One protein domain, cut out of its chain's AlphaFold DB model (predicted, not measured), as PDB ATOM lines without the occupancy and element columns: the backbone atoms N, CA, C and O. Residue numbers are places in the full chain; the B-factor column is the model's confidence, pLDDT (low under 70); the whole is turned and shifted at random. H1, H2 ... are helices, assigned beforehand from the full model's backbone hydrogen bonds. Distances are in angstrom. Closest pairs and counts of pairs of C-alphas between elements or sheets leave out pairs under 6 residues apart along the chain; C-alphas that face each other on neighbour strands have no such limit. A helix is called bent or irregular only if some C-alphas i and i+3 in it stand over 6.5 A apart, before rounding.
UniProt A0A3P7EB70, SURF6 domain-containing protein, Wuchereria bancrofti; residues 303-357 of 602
ATOM      1  N   PHE A 303     127.775 184.298 139.588       90.11
ATOM      2  CA  PHE A 303     128.869 183.354 139.801       90.11
ATOM      3  C   PHE A 303     129.723 183.707 141.023       90.11
ATOM      4  O   PHE A 303     130.955 183.703 141.003       90.11
ATOM      5  N   THR A 304     129.046 184.018 142.122       86.53
ATOM      6  CA  THR A 304     129.666 184.306 143.413       86.53
ATOM      7  C   THR A 304     129.421 183.149 144.388       86.53
ATOM      8  O   THR A 304     128.477 182.368 144.247       86.53
ATOM      9  N   GLY A 305     130.305 182.997 145.379       88.24
ATOM     10  CA  GLY A 305     130.169 181.996 146.444       88.24
ATOM     11  C   GLY A 305     131.174 180.839 146.399       88.24
ATOM     12  O   GLY A 305     132.184 180.859 145.688       88.24
ATOM     13  N   LYS A 306     130.936 179.840 147.260       88.94
ATOM     14  CA  LYS A 306     131.841 178.696 147.506       88.94
ATOM     15  C   LYS A 306     131.278 177.358 146.995       88.94
ATOM     16  O   LYS A 306     131.969 176.340 147.085       88.94
ATOM     17  N   ASP A 307     130.073 177.337 146.432       92.32
ATOM     18  CA  ASP A 307     129.395 176.119 145.968       92.32
ATOM     19  C   ASP A 307     129.803 175.741 144.541       92.32
ATOM     20  O   ASP A 307     129.037 175.890 143.591       92.32
ATOM     21  N   TYR A 308     131.018 175.207 144.390       92.87
ATOM     22  CA  TYR A 308     131.596 174.876 143.082       92.87
ATOM     23  C   TYR A 308     130.729 173.937 142.229       92.87
ATOM     24  O   TYR A 308     130.709 174.095 141.018       92.87
ATOM     25  N   LYS A 309     129.946 173.026 142.832       92.89
ATOM     26  CA  LYS A 309     129.021 172.143 142.091       92.89
ATOM     27  C   LYS A 309     127.898 172.937 141.420       92.89
ATOM     28  O   LYS A 309     127.580 172.702 140.263       92.89
ATOM     29  N   ARG A 310     127.307 173.893 142.144       92.60
ATOM     30  CA  ARG A 310     126.249 174.761 141.608       92.60
ATOM     31  C   ARG A 310     126.811 175.743 140.588       92.60
ATOM     32  O   ARG A 310     126.167 175.976 139.574       92.60
ATOM     33  N   LEU A 311     127.994 176.298 140.853       93.68
ATOM     34  CA  LEU A 311     128.682 177.200 139.928       93.68
ATOM     35  C   LEU A 311     129.042 176.497 138.615       93.68
ATOM     36  O   LEU A 311     128.811 177.074 137.562       93.68
ATOM     37  N   LEU A 312     129.518 175.248 138.672       94.19
ATOM     38  CA  LEU A 312     129.845 174.468 137.477       94.19
ATOM     39  C   LEU A 312     128.605 174.246 136.606       94.19
ATOM     40  O   LEU A 312     128.611 174.604 135.437       94.19
ATOM     41  N   VAL A 313     127.500 173.793 137.209       93.14
ATOM     42  CA  VAL A 313     126.224 173.612 136.497       93.14
ATOM     43  C   VAL A 313     125.710 174.929 135.903       93.14
ATOM     44  O   VAL A 313     125.077 174.929 134.851       93.14
ATOM     45  N   LYS A 314     125.942 176.072 136.566       93.08
ATOM     46  CA  LYS A 314     125.586 177.384 136.005       93.08
ATOM     47  C   LYS A 314     126.462 177.758 134.807       93.08
ATOM     48  O   LYS A 314     125.923 178.334 133.867       93.08
ATOM     49  N   ALA A 315     127.761 177.457 134.859       92.86
ATOM     50  CA  ALA A 315     128.714 177.749 133.790       92.86
ATOM     51  C   ALA A 315     128.371 176.926 132.544       92.86
ATOM     52  O   ALA A 315     128.090 177.505 131.500       92.86
ATOM     53  N   GLU A 316     128.210 175.610 132.706       93.26
ATOM     54  CA  GLU A 316     127.834 174.687 131.626       93.26
ATOM     55  C   GLU A 316     126.489 175.082 130.993       93.26
ATOM     56  O   GLU A 316     126.378 175.218 129.781       93.26
ATOM     57  N   LYS A 317     125.463 175.400 131.801       93.04
ATOM     58  CA  LYS A 317     124.161 175.871 131.282       93.04
ATOM     59  C   LYS A 317     124.219 177.227 130.581       93.04
ATOM     60  O   LYS A 317     123.274 177.593 129.881       93.04
ATOM     61  N   ARG A 318     125.225 178.053 130.863       92.87
ATOM     62  CA  ARG A 318     125.409 179.347 130.200       92.87
ATOM     63  C   ARG A 318     126.107 179.151 128.862       92.87
ATOM     64  O   ARG A 318     125.632 179.733 127.894       92.87
ATOM     65  N   GLU A 319     127.137 178.312 128.824       91.81
ATOM     66  CA  GLU A 319     127.811 177.877 127.597       91.81
ATOM     67  C   GLU A 319     126.822 177.181 126.652       91.81
ATOM     68  O   GLU A 319     126.668 177.613 125.519       91.81
ATOM     69  N   GLU A 320     126.012 176.235 127.140       93.19
ATOM     70  CA  GLU A 320     124.976 175.555 126.342       93.19
ATOM     71  C   GLU A 320     123.959 176.539 125.729       93.19
ATOM     72  O   GLU A 320     123.523 176.390 124.590       93.19
ATOM     73  N   ARG A 321     123.553 177.575 126.477       92.12
ATOM     74  CA  ARG A 321     122.646 178.609 125.950       92.12
ATOM     75  C   ARG A 321     123.314 179.479 124.902       92.12
ATOM     76  O   ARG A 321     122.627 179.929 123.993       92.12
ATOM     77  N   LEU A 322     124.595 179.770 125.086       92.46
ATOM     78  CA  LEU A 322     125.361 180.575 124.157       92.46
ATOM     79  C   LEU A 322     125.558 179.816 122.845       92.46
ATOM     80  O   LEU A 322     125.286 180.379 121.792       92.46
ATOM     81  N   GLU A 323     125.864 178.521 122.930       92.87
ATOM     82  CA  GLU A 323     125.978 177.624 121.781       92.87
ATOM     83  C   GLU A 323     124.648 177.511 121.023       92.87
ATOM     84  O   GLU A 323     124.597 177.742 119.822       92.87
ATOM     85  N   LYS A 324     123.520 177.332 121.730       94.04
ATOM     86  CA  LYS A 324     122.177 177.353 121.110       94.04
ATOM     87  C   LYS A 324     121.843 178.665 120.399       94.04
ATOM     88  O   LYS A 324     121.014 178.665 119.491       94.04
ATOM     89  N   VAL A 325     122.399 179.794 120.844       93.95
ATOM     90  CA  VAL A 325     122.235 181.076 120.143       93.95
ATOM     91  C   VAL A 325     123.196 181.164 118.965       93.95
ATOM     92  O   VAL A 325     122.783 181.655 117.922       93.95
ATOM     93  N   ARG A 326     124.422 180.648 119.100       92.45
ATOM     94  CA  ARG A 326     125.430 180.591 118.038       92.45
ATOM     95  C   ARG A 326     124.943 179.792 116.832       92.45
ATOM     96  O   ARG A 326     125.076 180.284 115.720       92.45
ATOM     97  N   SER A 327     124.298 178.645 117.060       92.09
ATOM     98  CA  SER A 327     123.724 177.816 115.989       92.09
ATOM     99  C   SER A 327     122.550 178.477 115.260       92.09
ATOM    100  O   SER A 327     122.265 178.112 114.129       92.09
ATOM    101  N   LYS A 328     121.838 179.416 115.902       93.94
ATOM    102  CA  LYS A 328     120.716 180.137 115.277       93.94
ATOM    103  C   LYS A 328     121.200 181.409 114.586       93.94
ATOM    104  O   LYS A 328     121.015 181.563 113.390       93.94
ATOM    105  N   ASN A 329     121.826 182.305 115.353       93.00
ATOM    106  CA  ASN A 329     122.249 183.632 114.909       93.00
ATOM    107  C   ASN A 329     123.650 183.953 115.480       93.00
ATOM    108  O   ASN A 329     123.746 184.399 116.637       93.00
ATOM    109  N   PRO A 330     124.733 183.805 114.697       93.29
ATOM    110  CA  PRO A 330     126.099 184.021 115.181       93.29
ATOM    111  C   PRO A 330     126.345 185.465 115.649       93.29
ATOM    112  O   PRO A 330     126.935 185.681 116.708       93.29
ATOM    113  N   GLU A 331     125.807 186.473 114.958       92.35
ATOM    114  CA  GLU A 331     125.964 187.880 115.360       92.35
ATOM    115  C   GLU A 331     125.341 188.189 116.726       92.35
ATOM    116  O   GLU A 331     125.891 188.934 117.544       92.35
ATOM    117  N   LYS A 332     124.174 187.594 117.001       93.08
ATOM    118  CA  LYS A 332     123.497 187.748 118.290       93.08
ATOM    119  C   LYS A 332     124.303 187.079 119.400       93.08
ATOM    120  O   LYS A 332     124.363 187.628 120.501       93.08
ATOM    121  N   ALA A 333     124.932 185.936 119.119       93.32
ATOM    122  CA  ALA A 333     125.835 185.278 120.056       93.32
ATOM    123  C   ALA A 333     127.028 186.184 120.392       93.32
ATOM    124  O   ALA A 333     127.251 186.446 121.571       93.32
ATOM    125  N   LEU A 334     127.687 186.780 119.391       93.30
ATOM    126  CA  LEU A 334     128.797 187.723 119.602       93.30
ATOM    127  C   LEU A 334     128.385 188.945 120.438       93.30
ATOM    128  O   LEU A 334     129.100 189.341 121.359       93.30
ATOM    129  N   LYS A 335     127.205 189.531 120.184       94.01
ATOM    130  CA  LYS A 335     126.666 190.633 121.007       94.01
ATOM    131  C   LYS A 335     126.443 190.196 122.463       94.01
ATOM    132  O   LYS A 335     126.734 190.954 123.393       94.01
ATOM    133  N   ILE A 336     125.950 188.975 122.682       93.17
ATOM    134  CA  ILE A 336     125.758 188.408 124.025       93.17
ATOM    135  C   ILE A 336     127.108 188.142 124.703       93.17
ATOM    136  O   ILE A 336     127.255 188.511 125.865       93.17
ATOM    137  N   GLU A 337     128.093 187.570 124.008       93.46
ATOM    138  CA  GLU A 337     129.453 187.353 124.524       93.46
ATOM    139  C   GLU A 337     130.120 188.658 124.947       93.46
ATOM    140  O   GLU A 337     130.611 188.752 126.073       93.46
ATOM    141  N   LYS A 338     130.061 189.692 124.100       95.76
ATOM    142  CA  LYS A 338     130.578 191.026 124.428       95.76
ATOM    143  C   LYS A 338     129.901 191.586 125.683       95.76
ATOM    144  O   LYS A 338     130.581 192.006 126.614       95.76
ATOM    145  N   ASN A 339     128.570 191.522 125.778       94.44
ATOM    146  CA  ASN A 339     127.833 191.976 126.968       94.44
ATOM    147  C   ASN A 339     128.231 191.183 128.232       94.44
ATOM    148  O   ASN A 339     128.402 191.737 129.317       94.44
ATOM    149  N   ILE A 340     128.427 189.873 128.092       92.83
ATOM    150  CA  ILE A 340     128.923 188.992 129.150       92.83
ATOM    151  C   ILE A 340     130.316 189.424 129.629       92.83
ATOM    152  O   ILE A 340     130.540 189.490 130.840       92.83
ATOM    153  N   GLN A 341     131.232 189.709 128.702       94.00
ATOM    154  CA  GLN A 341     132.592 190.156 128.998       94.00
ATOM    155  C   GLN A 341     132.583 191.512 129.717       94.00
ATOM    156  O   GLN A 341     133.205 191.631 130.773       94.00
ATOM    157  N   TRP A 342     131.792 192.478 129.237       94.84
ATOM    158  CA  TRP A 342     131.622 193.786 129.881       94.84
ATOM    159  C   TRP A 342     131.051 193.677 131.295       94.84
ATOM    160  O   TRP A 342     131.614 194.237 132.232       94.84
ATOM    161  N   LYS A 343     129.993 192.882 131.502       93.11
ATOM    162  CA  LYS A 343     129.432 192.651 132.847       93.11
ATOM    163  C   LYS A 343     130.430 191.988 133.789       93.11
ATOM    164  O   LYS A 343     130.501 192.347 134.959       93.11
ATOM    165  N   LYS A 344     131.215 191.030 133.289       93.39
ATOM    166  CA  LYS A 344     132.280 190.368 134.055       93.39
ATOM    167  C   LYS A 344     133.378 191.356 134.457       93.39
ATOM    168  O   LYS A 344     133.857 191.267 135.586       93.39
ATOM    169  N   ALA A 345     133.769 192.268 133.566       95.02
ATOM    170  CA  ALA A 345     134.728 193.330 133.861       95.02
ATOM    171  C   ALA A 345     134.167 194.312 134.904       95.02
ATOM    172  O   ALA A 345     134.813 194.535 135.924       95.02
ATOM    173  N   LEU A 346     132.927 194.778 134.722       94.71
ATOM    174  CA  LEU A 346     132.254 195.699 135.641       94.71
ATOM    175  C   LEU A 346     132.093 195.102 137.049       94.71
ATOM    176  O   LEU A 346     132.480 195.723 138.030       94.71
ATOM    177  N   SER A 347     131.618 193.856 137.167       92.36
ATOM    178  CA  SER A 347     131.502 193.183 138.471       92.36
ATOM    179  C   SER A 347     132.856 192.948 139.144       92.36
ATOM    180  O   SER A 347     132.933 192.945 140.369       92.36
ATOM    181  N   ARG A 348     133.935 192.742 138.377       94.71
ATOM    182  CA  ARG A 348     135.290 192.650 138.943       94.71
ATOM    183  C   ARG A 348     135.798 194.006 139.427       94.71
ATOM    184  O   ARG A 348     136.422 194.031 140.483       94.71
ATOM    185  N   ALA A 349     135.501 195.088 138.706       95.27
ATOM    186  CA  ALA A 349     135.814 196.458 139.117       95.27
ATOM    187  C   ALA A 349     135.049 196.864 140.392       95.27
ATOM    188  O   ALA A 349     135.628 197.469 141.283       95.27
ATOM    189  N   GLU A 350     133.801 196.409 140.548       93.35
ATOM    190  CA  GLU A 350     133.005 196.534 141.786       93.35
ATOM    191  C   GLU A 350     133.578 195.701 142.963       93.35
ATOM    192  O   GLU A 350     133.086 195.757 144.086       93.35
ATOM    193  N   GLY A 351     134.600 194.867 142.726       92.41
ATOM    194  CA  GLY A 351     135.219 193.999 143.733       92.41
ATOM    195  C   GLY A 351     134.571 192.616 143.881       92.41
ATOM    196  O   GLY A 351     135.002 191.798 144.706       92.41
ATOM    197  N   GLN A 352     133.562 192.279 143.070       90.91
ATOM    198  CA  GLN A 352     132.947 190.955 143.101       90.91
ATOM    199  C   GLN A 352     133.860 189.900 142.449       90.91
ATOM    200  O   GLN A 352     134.251 189.971 141.283       90.91
ATOM    201  N   LYS A 353     134.170 188.832 143.197       92.56
ATOM    202  CA  LYS A 353     134.977 187.696 142.708       92.56
ATOM    203  C   LYS A 353     134.144 186.761 141.822       92.56
ATOM    204  O   LYS A 353     133.588 185.777 142.314       92.56
ATOM    205  N   VAL A 354     134.090 187.068 140.528       92.80
ATOM    206  CA  VAL A 354     133.367 186.318 139.483       92.80
ATOM    207  C   VAL A 354     134.087 184.998 139.131       92.80
ATOM    208  O   VAL A 354     135.227 185.020 138.654       92.80
ATOM    209  N   LYS A 355     133.446 183.845 139.393       93.18
ATOM    210  CA  LYS A 355     134.001 182.478 139.254       93.18
ATOM    211  C   LYS A 355     133.307 181.661 138.153       93.18
ATOM    212  O   LYS A 355     132.614 180.689 138.454       93.18
ATOM    213  N   ASP A 356     133.543 182.024 136.898       91.17
ATOM    214  CA  ASP A 356     132.788 181.468 135.756       91.17
ATOM    215  C   ASP A 356     133.552 180.358 135.025       91.17
ATOM    216  O   ASP A 356     132.961 179.602 134.266       91.17
ATOM    217  N   ASN A 357     134.864 180.240 135.248       92.60
ATOM    218  CA  ASN A 357     135.722 179.336 134.482       92.60
ATOM    219  C   ASN A 357     135.448 177.862 134.850       92.60
ATOM    220  O   ASN A 357     135.830 177.412 135.939       92.60
TER     221      ASN A 357
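Overview. This is residues 303 to 357 of the 602 residues of the protein "SURF6 domain-containing protein" of Wuchereria bancrofti (UniProt A0A3P7EB70). A flat, V-shaped helical hairpin: H1 runs to a tight turn at the point of the V, and H2 runs back from it, the two helices spreading toward the open end. There the short ends of the printed part, residues 303 to 307 and 350 to 357, fold back into the mouth of the V. The printed part has 55 residues with two named helices, H1 then H2, and no named strand; its class is all helix. It is only just loose, close to compact, with a radius of gyration of the C-alphas of 12.4 A, and spans 34 by 25 by 9 A.

Arrangement. H1, residues 308 to 326, and H2, residues 330 to 349, form a helical hairpin. They touch with residues 322 to 326 of H1 and 332 to 337 of H2 alone. Their closest C-alphas, those of Arg 326 and Ala 333, are 5.1 A apart, while the centres are 14.4 A apart. The helices run opposite ways at a shallow tilt of 33 degrees, only just short of steep. In both H1 and H2 every O i to N i+4 pair is within hydrogen-bond range.

Along the chain. H1 begins at C-alpha 308 at (131.596, 174.876, 143.082) and is 26.4 A long from first to last C-alpha. H2 begins at C-alpha 330 at (126.099, 184.021, 115.181), is 28.7 A long and ends at C-alpha 349 at (135.814, 196.458, 139.117). Neither helix is bent.

Size, cuts and confidence. The C-alphas farthest apart, those of Lys 328 and Gly 351, are 34.8 A apart. The first and last printed C-alphas, of Phe 303 and Asn 357, are 9.6 A apart. The link from H1 to H2, three residues, is tight. Residues 346 to 351, of which 346 to 349 belong to H2, stand free. The printed part has no cut. Its mean pLDDT is 92.9, and no printed residue is under 70.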